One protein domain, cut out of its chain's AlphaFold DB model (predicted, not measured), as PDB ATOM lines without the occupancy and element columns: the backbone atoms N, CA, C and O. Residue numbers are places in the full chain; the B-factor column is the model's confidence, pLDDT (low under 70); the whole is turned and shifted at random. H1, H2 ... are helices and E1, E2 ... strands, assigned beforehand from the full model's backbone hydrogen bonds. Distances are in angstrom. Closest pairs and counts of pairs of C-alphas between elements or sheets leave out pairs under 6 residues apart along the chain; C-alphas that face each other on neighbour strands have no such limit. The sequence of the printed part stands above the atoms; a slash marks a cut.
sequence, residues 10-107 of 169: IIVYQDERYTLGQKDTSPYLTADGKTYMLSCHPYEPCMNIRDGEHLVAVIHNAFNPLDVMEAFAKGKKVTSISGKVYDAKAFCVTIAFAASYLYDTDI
ATOM      1  N   ILE A  10      37.038  31.568 -55.949       90.38
ATOM      2  CA  ILE A  10      36.545  32.809 -55.354       90.38
ATOM      3  C   ILE A  10      37.737  33.516 -54.731       90.38
ATOM      4  O   ILE A  10      38.280  33.046 -53.738       90.38
ATOM      5  N   ILE A  11      38.094  34.683 -55.258       95.06
ATOM      6  CA  ILE A  11      39.146  35.532 -54.697       95.06
ATOM      7  C   ILE A  11      38.488  36.635 -53.870       95.06
ATOM      8  O   ILE A  11      37.708  37.427 -54.396       95.06
ATOM      9  N   VAL A  12      38.800  36.692 -52.572       94.88
ATOM     10  CA  VAL A  12      38.280  37.731 -51.658       94.88
ATOM     11  C   VAL A  12      39.296  38.837 -51.393       94.88
ATOM     12  O   VAL A  12      38.931  39.919 -50.940       94.88
ATOM     13  N   TYR A  13      40.574  38.575 -51.662       96.81
ATOM     14  CA  TYR A  13      41.632  39.567 -51.563       96.81
ATOM     15  C   TYR A  13      42.808  39.194 -52.458       96.81
ATOM     16  O   TYR A  13      43.221  38.035 -52.482       96.81
ATOM     17  N   GLN A  14      43.364  40.185 -53.151       96.94
ATOM     18  CA  GLN A  14      44.569  40.027 -53.949       96.94
ATOM     19  C   GLN A  14      45.386  41.321 -53.952       96.94
ATOM     20  O   GLN A  14      44.843  42.406 -54.170       96.94
ATOM     21  N   ASP A  15      46.690  41.200 -53.730       97.00
ATOM     22  CA  ASP A  15      47.684  42.223 -54.041       97.00
ATOM     23  C   ASP A  15      48.923  41.588 -54.700       97.00
ATOM     24  O   ASP A  15      48.900  40.433 -55.121       97.00
ATOM     25  N   GLU A  16      50.003  42.354 -54.827       96.19
ATOM     26  CA  GLU A  16      51.256  41.905 -55.447       96.19
ATOM     27  C   GLU A  16      51.944  40.729 -54.723       96.19
ATOM     28  O   GLU A  16      52.816  40.082 -55.303       96.19
ATOM     29  N   ARG A  17      51.579  40.447 -53.466       97.19
ATOM     30  CA  ARG A  17      52.225  39.433 -52.616       97.19
ATOM     31  C   ARG A  17      51.271  38.375 -52.094       97.19
ATOM     32  O   ARG A  17      51.720  37.269 -51.792       97.19
ATOM     33  N   TYR A  18      49.996  38.712 -51.937       98.06
ATOM     34  CA  TYR A  18      49.016  37.880 -51.261       98.06
ATOM     35  C   TYR A  18      47.780  37.660 -52.123       98.06
ATOM     36  O   TYR A  18      47.221  38.610 -52.658       98.06
ATOM     37  N   THR A  19      47.293  36.421 -52.144       97.81
ATOM     38  CA  THR A  19      45.965  36.071 -52.655       97.81
ATOM     39  C   THR A  19      45.251  35.234 -51.606       97.81
ATOM     40  O   THR A  19      45.737  34.162 -51.254       97.81
ATOM     41  N   LEU A  20      44.108  35.704 -51.112       97.62
ATOM     42  CA  LEU A  20      43.200  34.926 -50.270       97.62
ATOM     43  C   LEU A  20      41.992  34.540 -51.111       97.62
ATOM     44  O   LEU A  20      41.276  35.409 -51.623       97.62
ATOM     45  N   GLY A  21      41.765  33.241 -51.230       96.25
ATOM     46  CA  GLY A  21      40.684  32.719 -52.042       96.25
ATOM     47  C   GLY A  21      40.193  31.363 -51.575       96.25
ATOM     48  O   GLY A  21      40.613  30.840 -50.544       96.25
ATOM     49  N   GLN A  22      39.235  30.826 -52.313       94.12
ATOM     50  CA  GLN A  22      38.631  29.529 -52.071       94.12
ATOM     51  C   GLN A  22      38.510  28.826 -53.406       94.12
ATOM     52  O   GLN A  22      37.840  29.314 -54.316       94.12
ATOM     53  N   LYS A  23      39.120  27.647 -53.484       90.94
ATOM     54  CA  LYS A  23      38.969  26.746 -54.616       90.94
ATOM     55  C   LYS A  23      38.007  25.639 -54.216       90.94
ATOM     56  O   LYS A  23      38.232  24.961 -53.212       90.94
ATOM     57  N   ASP A  24      36.916  25.510 -54.963       84.38
ATOM     58  CA  ASP A  24      35.779  24.637 -54.664       84.38
ATOM     59  C   ASP A  24      35.171  24.949 -53.284       84.38
ATOM     60  O   ASP A  24      34.338  25.844 -53.130       84.38
ATOM     61  N   THR A  25      35.630  24.253 -52.248       83.00
ATOM     62  CA  THR A  25      35.203  24.410 -50.849       83.00
ATOM     63  C   THR A  25      36.359  24.688 -49.897       83.00
ATOM     64  O   THR A  25      36.141  24.821 -48.695       83.00
ATOM     65  N   SER A  26      37.586  24.765 -50.414       90.94
ATOM     66  CA  SER A  26      38.797  24.822 -49.605       90.94
ATOM     67  C   SER A  26      39.429  26.214 -49.658       90.94
ATOM     68  O   SER A  26      39.917  26.627 -50.716       90.94
ATOM     69  N   PRO A  27      39.436  26.948 -48.531       95.31
ATOM     70  CA  PRO A  27      40.152  28.210 -48.413       95.31
ATOM     71  C   PRO A  27      41.655  28.031 -48.610       95.31
ATOM     72  O   PRO A  27      42.254  27.069 -48.121       95.31
ATOM     73  N   TYR A  28      42.282  28.994 -49.271       97.31
ATOM     74  CA  TYR A  28      43.720  29.031 -49.476       97.31
ATOM     75  C   TYR A  28      44.274  30.448 -49.336       97.31
ATOM     76  O   TYR A  28      43.595  31.442 -49.598       97.31
ATOM     77  N   LEU A  29      45.546  30.523 -48.960       97.88
ATOM     78  CA  LEU A  29      46.351  31.736 -48.987       97.88
ATOM     79  C   LEU A  29      47.592  31.491 -49.839       97.88
ATOM     80  O   LEU A  29      48.443  30.691 -49.463       97.88
ATOM     81  N   THR A  30      47.743  32.221 -50.936       97.81
ATOM     82  CA  THR A  30      49.034  32.353 -51.617       97.81
ATOM     83  C   THR A  30      49.781  33.540 -51.025       97.81
ATOM     84  O   THR A  30      49.236  34.637 -50.975       97.81
ATOM     85  N   ALA A  31      51.013  33.330 -50.566       97.12
ATOM     86  CA  ALA A  31      51.898  34.360 -50.037       97.12
ATOM     87  C   ALA A  31      53.289  34.224 -50.666       97.12
ATOM     88  O   ALA A  31      53.915  33.170 -50.559       97.12
ATOM     89  N   ASP A  32      53.766  35.284 -51.322       93.56
ATOM     90  CA  ASP A  32      55.083  35.336 -51.978       93.56
ATOM     91  C   ASP A  32      55.332  34.122 -52.913       93.56
ATOM     92  O   ASP A  32      56.404  33.521 -52.925       93.56
ATOM     93  N   GLY A  33      54.303  33.732 -53.679       92.62
ATOM     94  CA  GLY A  33      54.351  32.615 -54.635       92.62
ATOM     95  C   GLY A  33      54.131  31.220 -54.036       92.62
ATOM     96  O   GLY A  33      54.073  30.248 -54.785       92.62
ATOM     97  N   LYS A  34      53.967  31.103 -52.712       95.88
ATOM     98  CA  LYS A  34      53.689  29.836 -52.027       95.88
ATOM     99  C   LYS A  34      52.231  29.751 -51.581       95.88
ATOM    100  O   LYS A  34      51.753  30.655 -50.903       95.88
ATOM    101  N   THR A  35      51.537  28.670 -51.930       97.00
ATOM    102  CA  THR A  35      50.124  28.460 -51.577       97.00
ATOM    103  C   THR A  35      49.979  27.564 -50.356       97.00
ATOM    104  O   THR A  35      50.545  26.478 -50.294       97.00
ATOM    105  N   TYR A  36      49.171  28.020 -49.405       97.56
ATOM    106  CA  TYR A  36      48.807  27.302 -48.198       97.56
ATOM    107  C   TYR A  36      47.314  26.995 -48.191       97.56
ATOM    108  O   TYR A  36      46.500  27.880 -48.449       97.56
ATOM    109  N   MET A  37      46.953  25.771 -47.822       97.12
ATOM    110  CA  MET A  37      45.566  25.385 -47.574       97.12
ATOM    111  C   MET A  37      45.189  25.735 -46.137       97.12
ATOM    112  O   MET A  37      45.922  25.404 -45.199       97.12
ATOM    113  N   LEU A  38      44.044  26.395 -45.962       96.12
ATOM    114  CA  LEU A  38      43.536  26.805 -44.657       96.12
ATOM    115  C   LEU A  38      42.310  25.972 -44.305       96.12
ATOM    116  O   LEU A  38      41.378  25.828 -45.092       96.12
ATOM    117  N   SER A  39      42.284  25.452 -43.088       93.69
ATOM    118  CA  SER A  39      41.120  24.739 -42.565       93.69
ATOM    119  C   SER A  39      40.939  25.037 -41.089       93.69
ATOM    120  O   SER A  39      41.871  25.457 -40.408       93.69
ATOM    121  N   CYS A  40      39.731  24.817 -40.585       88.12
ATOM    122  CA  CYS A  40      39.452  24.821 -39.160       88.12
ATOM    123  C   CYS A  40      38.813  23.487 -38.803       88.12
ATOM    124  O   CYS A  40      38.007  22.955 -39.569       88.12
ATOM    125  N   HIS A  41      39.173  22.933 -37.649       76.44
ATOM    126  CA  HIS A  41      38.469  21.761 -37.155       76.44
ATOM    127  C   HIS A  41      37.049  22.172 -36.717       76.44
ATOM    128  O   HIS A  41      36.897  23.204 -36.066       76.44
ATOM    129  N   PRO A  42      35.995  21.392 -37.019       67.94
ATOM    130  CA  PRO A  42      34.615  21.773 -36.697       67.94
ATOM    131  C   PRO A  42      34.326  21.875 -35.191       67.94
ATOM    132  O   PRO A  42      33.349  22.501 -34.791       67.94
ATOM    133  N   TYR A  43      35.162  21.264 -34.346       66.31
ATOM    134  CA  TYR A  43      34.945  21.192 -32.896       66.31
ATOM    135  C   TYR A  43      35.955  21.995 -32.065       66.31
ATOM    136  O   TYR A  43      35.817  22.058 -30.840       66.31
ATOM    137  N   GLU A  44      36.968  22.592 -32.702       66.56
ATOM    138  CA  GLU A  44      38.024  23.349 -32.025       66.56
ATOM    139  C   GLU A  44      38.327  24.637 -32.795       66.56
ATOM    140  O   GLU A  44      38.475  24.576 -34.014       66.56
ATOM    141  N   PRO A  45      38.444  25.798 -32.122       70.75
ATOM    142  CA  PRO A  45      38.706  27.082 -32.771       70.75
ATOM    143  C   PRO A  45      40.191  27.203 -33.157       70.75
ATOM    144  O   PRO A  45      40.910  28.070 -32.661       70.75
ATOM    145  N   CYS A  46      40.673  26.280 -33.986       86.56
ATOM    146  CA  CYS A  46      42.065  26.165 -34.400       86.56
ATOM    147  C   CYS A  46      42.145  26.250 -35.922       86.56
ATOM    148  O   CYS A  46      41.538  25.435 -36.619       86.56
ATOM    149  N   MET A  47      42.919  27.204 -36.433       91.50
ATOM    150  CA  MET A  47      43.224  27.300 -37.855       91.50
ATOM    151  C   MET A  47      44.454  26.453 -38.172       91.50
ATOM    152  O   MET A  47      45.554  26.744 -37.707       91.50
ATOM    153  N   ASN A  48      44.267  25.434 -38.999       94.81
ATOM    154  CA  ASN A  48      45.337  24.624 -39.558       94.81
ATOM    155  C   ASN A  48      45.798  25.228 -40.881       94.81
ATOM    156  O   ASN A  48      44.979  25.504 -41.764       94.81
ATOM    157  N   ILE A  49      47.109  25.368 -41.027       96.69
ATOM    158  CA  ILE A  49      47.768  25.856 -42.233       96.69
ATOM    159  C   ILE A  49      48.611  24.715 -42.789       96.69
ATOM    160  O   ILE A  49      49.478  24.177 -42.092       96.69
ATOM    161  N   ARG A  50      48.357  24.331 -44.040       97.12
ATOM    162  CA  ARG A  50      49.045  23.225 -44.712       97.12
ATOM    163  C   ARG A  50      49.731  23.676 -45.991       97.12
ATOM    164  O   ARG A  50      49.212  24.528 -46.701       97.12
ATOM    165  N   ASP A  51      50.872  23.074 -46.284       95.62
ATOM    166  CA  ASP A  51      51.589  23.164 -47.556       95.62
ATOM    167  C   ASP A  51      51.519  21.788 -48.230       95.62
ATOM    168  O   ASP A  51      52.198  20.843 -47.816       95.62
ATOM    169  N   GLY A  52      50.591  21.636 -49.179       92.31
ATOM    170  CA  GLY A  52      50.150  20.321 -49.648       92.31
ATOM    171  C   GLY A  52      49.624  19.466 -48.489       92.31
ATOM    172  O   GLY A  52      48.740  19.885 -47.742       92.31
ATOM    173  N   GLU A  53      50.210  18.285 -48.302       92.19
ATOM    174  CA  GLU A  53      49.848  17.361 -47.216       92.19
ATOM    175  C   GLU A  53      50.491  17.722 -45.865       92.19
ATOM    176  O   GLU A  53      50.066  17.237 -44.811       92.19
ATOM    177  N   HIS A  54      51.500  18.595 -45.853       94.25
ATOM    178  CA  HIS A  54      52.270  18.902 -44.653       94.25
ATOM    179  C   HIS A  54      51.591  19.982 -43.812       94.25
ATOM    180  O   HIS A  54      51.380  21.104 -44.268       94.25
ATOM    181  N   LEU A  55      51.284  19.667 -42.551       94.56
ATOM    182  CA  LEU A  55      50.860  20.664 -41.568       94.56
ATOM    183  C   LEU A  55      52.059  21.535 -41.182       94.56
ATOM    184  O   LEU A  55      53.009  21.034 -40.583       94.56
ATOM    185  N   VAL A  56      52.008  22.820 -41.537       96.12
ATOM    186  CA  VAL A  56      53.103  23.770 -41.285       96.12
ATOM    187  C   VAL A  56      52.862  24.624 -40.049       96.12
ATOM    188  O   VAL A  56      53.825  24.998 -39.388       96.12
ATOM    189  N   ALA A  57      51.602  24.916 -39.719       94.94
ATOM    190  CA  ALA A  57      51.255  25.656 -38.515       94.94
ATOM    191  C   ALA A  57      49.826  25.363 -38.045       94.94
ATOM    192  O   ALA A  57      48.918  25.149 -38.854       94.94
ATOM    193  N   VAL A  58      49.628  25.435 -36.733       92.38
ATOM    194  CA  VAL A  58      48.329  25.482 -36.063       92.38
ATOM    195  C   VAL A  58      48.243  26.790 -35.287       92.38
ATOM    196  O   VAL A  58      49.146  27.133 -34.524       92.38
ATOM    197  N   ILE A  59      47.157  27.535 -35.497       91.56
ATOM    198  CA  ILE A  59      46.853  28.741 -34.730       91.56
ATOM    199  C   ILE A  59      45.614  28.494 -33.872       91.56
ATOM    200  O   ILE A  59      44.508  28.355 -34.394       91.56
ATOM    201  N   HIS A  60      45.788  28.464 -32.559       86.25
ATOM    202  CA  HIS A  60      44.720  28.307 -31.582       86.25
ATOM    203  C   HIS A  60      43.955  29.606 -31.323       86.25
ATOM    204  O   HIS A  60      44.482  30.716 -31.458       86.25
ATOM    205  N   ASN A  61      42.690  29.439 -30.921       82.06
ATOM    206  CA  ASN A  61      41.727  30.518 -30.684       82.06
ATOM    207  C   ASN A  61      41.654  31.490 -31.873       82.06
ATOM    208  O   ASN A  61      41.502  32.703 -31.711       82.06
ATOM    209  N   ALA A  62      41.814  30.928 -33.069       82.88
ATOM    210  CA  ALA A  62      41.837  31.642 -34.326       82.88
ATOM    211  C   ALA A  62      40.460  31.607 -34.989       82.88
ATOM    212  O   ALA A  62      39.472  31.104 -34.451       82.88
ATOM    213  N   PHE A  63      40.408  32.174 -36.184       83.12
ATOM    214  CA  PHE A  63      39.194  32.247 -36.966       83.12
ATOM    215  C   PHE A  63      38.925  30.957 -37.744       83.12
ATOM    216  O   PHE A  63      39.850  30.243 -38.129       83.12
ATOM    217  N   ASN A  64      37.660  30.718 -38.079       89.62
ATOM    218  CA  ASN A  64      37.318  29.844 -39.191       89.62
ATOM    219  C   ASN A  64      37.610  30.592 -40.509       89.62
ATOM    220  O   ASN A  64      37.092  31.697 -40.698       89.62
ATOM    221  N   PRO A  65      38.434  30.040 -41.421       90.69
ATOM    222  CA  PRO A  65      38.816  30.742 -42.643       90.69
ATOM    223  C   PRO A  65      37.621  31.048 -43.557       90.69
ATOM    224  O   PRO A  65      37.614  32.106 -44.179       90.69
ATOM    225  N   LEU A  66      36.589  30.195 -43.593       90.00
ATOM    226  CA  LEU A  66      35.393  30.442 -44.408       90.00
ATOM    227  C   LEU A  66      34.608  31.666 -43.911       90.00
ATOM    228  O   LEU A  66      34.268  32.540 -44.705       90.00
ATOM    229  N   ASP A  67      34.400  31.772 -42.596       90.19
ATOM    230  CA  ASP A  67      33.662  32.890 -41.988       90.19
ATOM    231  C   ASP A  67      34.403  34.224 -42.194       90.19
ATOM    232  O   ASP A  67      33.800  35.267 -42.462       90.19
ATOM    233  N   VAL A  68      35.738  34.192 -42.118       90.81
ATOM    234  CA  VAL A  68      36.597  35.356 -42.385       90.81
ATOM    235  C   VAL A  68      36.492  35.797 -43.835       90.81
ATOM    236  O   VAL A  68      36.342  36.988 -44.112       90.81
ATOM    237  N   MET A  69      36.558  34.848 -44.763       92.12
ATOM    238  CA  MET A  69      36.425  35.139 -46.183       92.12
ATOM    239  C   MET A  69      35.052  35.721 -46.515       92.12
ATOM    240  O   MET A  69      34.976  36.698 -47.259       92.12
ATOM    241  N   GLU A  70      33.978  35.182 -45.933       90.75
ATOM    242  CA  GLU A  70      32.629  35.727 -46.103       90.75
ATOM    243  C   GLU A  70      32.537  37.173 -45.592       90.75
ATOM    244  O   GLU A  70      31.957  38.038 -46.256       90.75
ATOM    245  N   ALA A  71      33.136  37.462 -44.432       89.94
ATOM    246  CA  ALA A  71      33.193  38.818 -43.895       89.94
ATOM    247  C   ALA A  71      33.946  39.771 -44.840       89.94
ATOM    248  O   ALA A  71      33.439  40.852 -45.154       89.94
ATOM    249  N   PHE A  72      35.112  39.364 -45.348       93.25
ATOM    250  CA  PHE A  72      35.914  40.181 -46.264       93.25
ATOM    251  C   PHE A  72      35.247  40.389 -47.625       93.25
ATOM    252  O   PHE A  72      35.264  41.509 -48.132       93.25
ATOM    253  N   ALA A  73      34.575  39.373 -48.172       91.50
ATOM    254  CA  ALA A  73      33.792  39.499 -49.404       91.50
ATOM    255  C   ALA A  73      32.666  40.544 -49.280       91.50
ATOM    256  O   ALA A  73      32.276  41.169 -50.264       91.50
ATOM    257  N   LYS A  74      32.166  40.772 -48.059       91.69
ATOM    258  CA  LYS A  74      31.166  41.802 -47.732       91.69
ATOM    259  C   LYS A  74      31.785  43.155 -47.351       91.69
ATOM    260  O   LYS A  74      31.062  44.038 -46.894       91.69
ATOM    261  N   GLY A  75      33.104  43.320 -47.479       90.81
ATOM    262  CA  GLY A  75      33.823  44.536 -47.087       90.81
ATOM    263  C   GLY A  75      33.884  44.772 -45.573       90.81
ATOM    264  O   GLY A  75      34.170  45.888 -45.136       90.81
ATOM    265  N   LYS A  76      33.597  43.749 -44.759       92.38
ATOM    266  CA  LYS A  76      33.648  43.841 -43.296       92.38
ATOM    267  C   LYS A  76      35.063  43.593 -42.779       92.38
ATOM    268  O   LYS A  76      35.926  43.070 -43.478       92.38
ATOM    269  N   LYS A  77      35.287  43.958 -41.520       92.38
ATOM    270  CA  LYS A  77      36.488  43.604 -40.756       92.38
ATOM    271  C   LYS A  77      36.156  42.482 -39.779       92.38
ATOM    272  O   LYS A  77      34.994  42.304 -39.422       92.38
ATOM    273  N   VAL A  78      37.172  41.751 -39.333       88.38
ATOM    274  CA  VAL A  78      37.032  40.725 -38.287       88.38
ATOM    275  C   VAL A  78      37.889  41.085 -37.082       88.38
ATOM    276  O   VAL A  78      38.939  41.705 -37.233       88.38
ATOM    277  N   THR A  79      37.457  40.697 -35.888       86.00
ATOM    278  CA  THR A  79      38.170  40.994 -34.640       86.00
ATOM    279  C   THR A  79      38.576  39.689 -33.974       86.00
ATOM    280  O   THR A  79      37.733  38.816 -33.775       86.00
ATOM    281  N   SER A  80      39.863  39.523 -33.661       82.31
ATOM    282  CA  SER A  80      40.352  38.332 -32.959       82.31
ATOM    283  C   SER A  80      39.982  38.373 -31.478       82.31
ATOM    284  O   SER A  80      39.585  39.405 -30.936       82.31
ATOM    285  N   ILE A  81      40.175  37.247 -30.789       77.19
ATOM    286  CA  ILE A  81      39.931  37.138 -29.344       77.19
ATOM    287  C   ILE A  81      40.799  38.090 -28.499       77.19
ATOM    288  O   ILE A  81      40.442  38.405 -27.369       77.19
ATOM    289  N   SER A  82      41.916  38.589 -29.039       75.56
ATOM    290  CA  SER A  82      42.759  39.597 -28.380       75.56
ATOM    291  C   SER A  82      42.222  41.030 -28.528       75.56
ATOM    292  O   SER A  82      42.803  41.965 -27.975       75.56
ATOM    293  N   GLY A  83      41.137  41.220 -29.289       78.38
ATOM    294  CA  GLY A  83      40.576  42.525 -29.636       78.38
ATOM    295  C   GLY A  83      41.223  43.176 -30.861       78.38
ATOM    296  O   GLY A  83      40.894  44.317 -31.188       78.38
ATOM    297  N   LYS A  84      42.138  42.492 -31.559       81.94
ATOM    298  CA  LYS A  84      42.781  43.051 -32.751       81.94
ATOM    299  C   LYS A  84      41.852  42.984 -33.957       81.94
ATOM    300  O   LYS A  84      41.333  41.925 -34.296       81.94
ATOM    301  N   VAL A  85      41.702  44.117 -34.635       86.62
ATOM    302  CA  VAL A  85      40.885  44.245 -35.846       86.62
ATOM    303  C   VAL A  85      41.720  43.941 -37.089       86.62
ATOM    304  O   VAL A  85      42.842  44.430 -37.238       86.62
ATOM    305  N   TYR A  86      41.141  43.169 -37.999       89.50
ATOM    306  CA  TYR A  86      41.734  42.723 -39.249       89.50
ATOM    307  C   TYR A  86      40.906  43.181 -40.442       89.50
ATOM    308  O   TYR A  86      39.704  42.922 -40.521       89.50
ATOM    309  N   ASP A  87      41.582  43.813 -41.396       93.88
ATOM    310  CA  ASP A  87      41.189  43.748 -42.801       93.88
ATOM    311  C   ASP A  87      41.833  42.521 -43.476       93.88
ATOM    312  O   ASP A  87      42.637  41.799 -42.869       93.88
ATOM    313  N   ALA A  88      41.482  42.284 -44.742       95.12
ATOM    314  CA  ALA A  88      41.957  41.121 -45.484       95.12
ATOM    315  C   ALA A  88      43.488  41.073 -45.614       95.12
ATOM    316  O   ALA A  88      44.089  40.011 -45.433       95.12
ATOM    317  N   LYS A  89      44.139  42.222 -45.835       96.50
ATOM    318  CA  LYS A  89      45.601  42.306 -45.940       96.50
ATOM    319  C   LYS A  89      46.272  41.945 -44.620       96.50
ATOM    320  O   LYS A  89      47.186  41.119 -44.591       96.50
ATOM    321  N   ALA A  90      45.830  42.549 -43.518       94.69
ATOM    322  CA  ALA A  90      46.368  42.289 -42.191       94.69
ATOM    323  C   ALA A  90      46.213  40.814 -41.805       94.69
ATOM    324  O   ALA A  90      47.128  40.245 -41.206       94.69
ATOM    325  N   PHE A  91      45.092  40.193 -42.182       95.50
ATOM    326  CA  PHE A  91      44.862  38.768 -41.972       95.50
ATOM    327  C   PHE A  91      45.871  37.924 -42.764       95.50
ATOM    328  O   PHE A  91      46.596  37.134 -42.159       95.50
ATOM    329  N   CYS A  92      46.011  38.161 -44.074       97.62
ATOM    330  CA  CYS A  92      46.970  37.448 -44.929       97.62
ATOM    331  C   CYS A  92      48.404  37.528 -44.387       97.62
ATOM    332  O   CYS A  92      49.093  36.515 -44.280       97.62
ATOM    333  N   VAL A  93      48.840  38.724 -43.975       97.06
ATOM    334  CA  VAL A  93      50.178  38.938 -43.404       97.06
ATOM    335  C   VAL A  93      50.377  38.131 -42.117       97.06
ATOM    336  O   VAL A  93      51.453  37.567 -41.914       97.06
ATOM    337  N   THR A  94      49.370  38.071 -41.241       95.38
ATOM    338  CA  THR A  94      49.443  37.306 -39.986       95.38
ATOM    339  C   THR A  94      49.513  35.802 -40.237       95.38
ATOM    340  O   THR A  94      50.369  35.140 -39.651       95.38
ATOM    341  N   ILE A  95      48.677  35.264 -41.129       96.31
ATOM    342  CA  ILE A  95      48.665  33.829 -41.455       96.31
ATOM    343  C   ILE A  95      49.966  33.411 -42.152       96.31
ATOM    344  O   ILE A  95      50.594  32.439 -41.737       96.31
ATOM    345  N   ALA A  96      50.438  34.185 -43.135       97.25
ATOM    346  CA  ALA A  96      51.716  33.927 -43.803       97.25
ATOM    347  C   ALA A  96      52.903  33.974 -42.825       97.25
ATOM    348  O   ALA A  96      53.841  33.177 -42.923       97.25
ATOM    349  N   PHE A  97      52.865  34.893 -41.853       95.88
ATOM    350  CA  PHE A  97      53.868  34.952 -40.795       95.88
ATOM    351  C   PHE A  97      53.830  33.708 -39.900       95.88
ATOM    352  O   PHE A  97      54.887  33.135 -39.647       95.88
ATOM    353  N   ALA A  98      52.650  33.263 -39.460       94.81
ATOM    354  CA  ALA A  98      52.536  32.030 -38.685       94.81
ATOM    355  C   ALA A  98      53.105  30.838 -39.466       94.81
ATOM    356  O   ALA A  98      54.022  30.191 -38.977       94.81
ATOM    357  N   ALA A  99      52.672  30.647 -40.713       95.94
ATOM    358  CA  ALA A  99      53.111  29.551 -41.580       95.94
ATOM    359  C   ALA A  99      54.634  29.488 -41.799       95.94
ATOM    360  O   ALA A  99      55.184  28.424 -42.069       95.94
ATOM    361  N   SER A 100      55.314  30.635 -41.728       94.06
ATOM    362  CA  SER A 100      56.751  30.739 -42.000       94.06
ATOM    363  C   SER A 100      57.632  30.621 -40.756       94.06
ATOM    364  O   SER A 100      58.834  30.398 -40.891       94.06
ATOM    365  N   TYR A 101      57.089  30.858 -39.558       88.38
ATOM    366  CA  TYR A 101      57.907  31.052 -38.352       88.38
ATOM    367  C   TYR A 101      57.399  30.324 -37.110       88.38
ATOM    368  O   TYR A 101      58.128  30.279 -36.120       88.38
ATOM    369  N   LEU A 102      56.174  29.800 -37.124       88.44
ATOM    370  CA  LEU A 102      55.491  29.239 -35.959       88.44
ATOM    371  C   LEU A 102      54.860  27.895 -36.346       88.44
ATOM    372  O   LEU A 102      54.488  27.703 -37.494       88.44
ATOM    373  N   TYR A 103      54.744  26.971 -35.392       83.12
ATOM    374  CA  TYR A 103      54.223  25.622 -35.650       83.12
ATOM    375  C   TYR A 103      52.941  25.320 -34.863       83.12
ATOM    376  O   TYR A 103      52.014  24.741 -35.414       83.12
ATOM    377  N   ASP A 104      52.850  25.765 -33.609       89.31
ATOM    378  CA  ASP A 104      51.684  25.530 -32.753       89.31
ATOM    379  C   ASP A 104      51.567  26.649 -31.707       89.31
ATOM    380  O   ASP A 104      52.462  26.819 -30.872       89.31
ATOM    381  N   THR A 105      50.566  27.523 -31.833       85.31
ATOM    382  CA  THR A 105      50.543  28.777 -31.064       85.31
ATOM    383  C   THR A 105      49.178  29.466 -31.025       85.31
ATOM    384  O   THR A 105      48.357  29.284 -31.913       85.31
ATOM    385  N   ASP A 106      48.937  30.324 -30.034       87.25
ATOM    386  CA  ASP A 106      47.737  31.165 -29.970       87.25
ATOM    387  C   ASP A 106      47.810  32.377 -30.908       87.25
ATOM    388  O   ASP A 106      48.870  32.980 -31.098       87.25
ATOM    389  N   ILE A 107      46.661  32.811 -31.439       85.12
ATOM    390  CA  ILE A 107      46.582  33.986 -32.328       85.12
ATOM    391  C   ILE A 107      47.193  35.252 -31.699       85.12
ATOM    392  O   ILE A 107      47.874  36.014 -32.386       85.12
TER     393      ILE A 107
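Overview. This is residues 10 to 107 of the 169 residues of an uncharacterized protein of Succiniclasticum ruminis (UniProt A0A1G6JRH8). A strongly twisted sheet of seven strands curls round two helices, H1 and H2, which cover one of its faces and leave the other bare. Six strands, E1 to E6, zigzag across the sheet one after another; after them come both helices and then E7, a short strand beside E6 at the sheet's edge. The printed part has 98 residues, with elements in the order E1 E2 E3 E4 E5 E6 H1 H2 E7; the sheet's order is E1 E2 E3 E4 E5 E6 E7, mixed, and the class is mixed, helices and strands. It is compact and rounded, with a radius of gyration of the C-alphas of 12.1 A and spans of 30 by 29 by 24 A.

Arrangement. E1, residues 10 to 14, is an edge strand and forms a hairpin with E2, residues 18 to 23; N 12 and O 20 are 2.9 A apart, within hydrogen-bond range. E3, residues 26 to 31, is antiparallel to E2, with N 28 and O 21 at 2.8 A. E4, residues 34 to 40, has staggered pairing: residues 34 to 37 pair with E3, with N 36 and O 29 at 2.8 A, and residues 37 to 40 with E5, residues 46 to 51, with N 48 and O 39 at 2.8 A. E6, residues 54 to 60, is antiparallel to E5, with N 47 and O 59 at 2.8 A. E1 to E6 are a meander, each strand the antiparallel neighbour of the one before. H1, residues 65 to 73, is on the sheet; its closest C-alphas to E1 are those of Val 12 and Ala 73, 5.3 A apart. H2, residues 88 to 101, is on the same face; its closest C-alphas to E6 are those of Ala 57 and Ala 99, 5.3 A apart. H1 and H2 are close but not clearly touching, at a shallow tilt of 30 degrees, opposite ways; their closest C-alphas, of Phe 72 and Ala 88, are 6.2 A apart. In both helices every O i to N i+4 pair is within hydrogen-bond range. E7, residues 104 to 106, is the other edge strand, parallel to E6, with N 60 and O 105 at 2.8 A. E6, H1, H2 and E7 form a strand-helix-strand unit, two parallel neighbour strands with helices between, and its crossover is left-handed. E1 and E7 are apart.

Along the chain. E1 begins at C-alpha 10, (36.545, 32.809, -55.354). E4 measures 19.8 A from first to last C-alpha, E6 17.8 A and H2 20.2 A. H2 begins at C-alpha 88, (41.957, 41.121, -45.484), and E7 ends at C-alpha 106, (47.737, 31.165, -29.970).

Size, cuts and confidence. The C-alphas farthest apart, of Glu 16 and Tyr 43, are 34.7 A apart. The printed part has no cut. The link from H1 to H2, residues 74 to 87, is long, and in it residues 78 to 79 pair antiparallel with residues 85 to 86; the other links are tight. The mean pLDDT of the printed part is 90.8, and residues 42 to 44 are under 70.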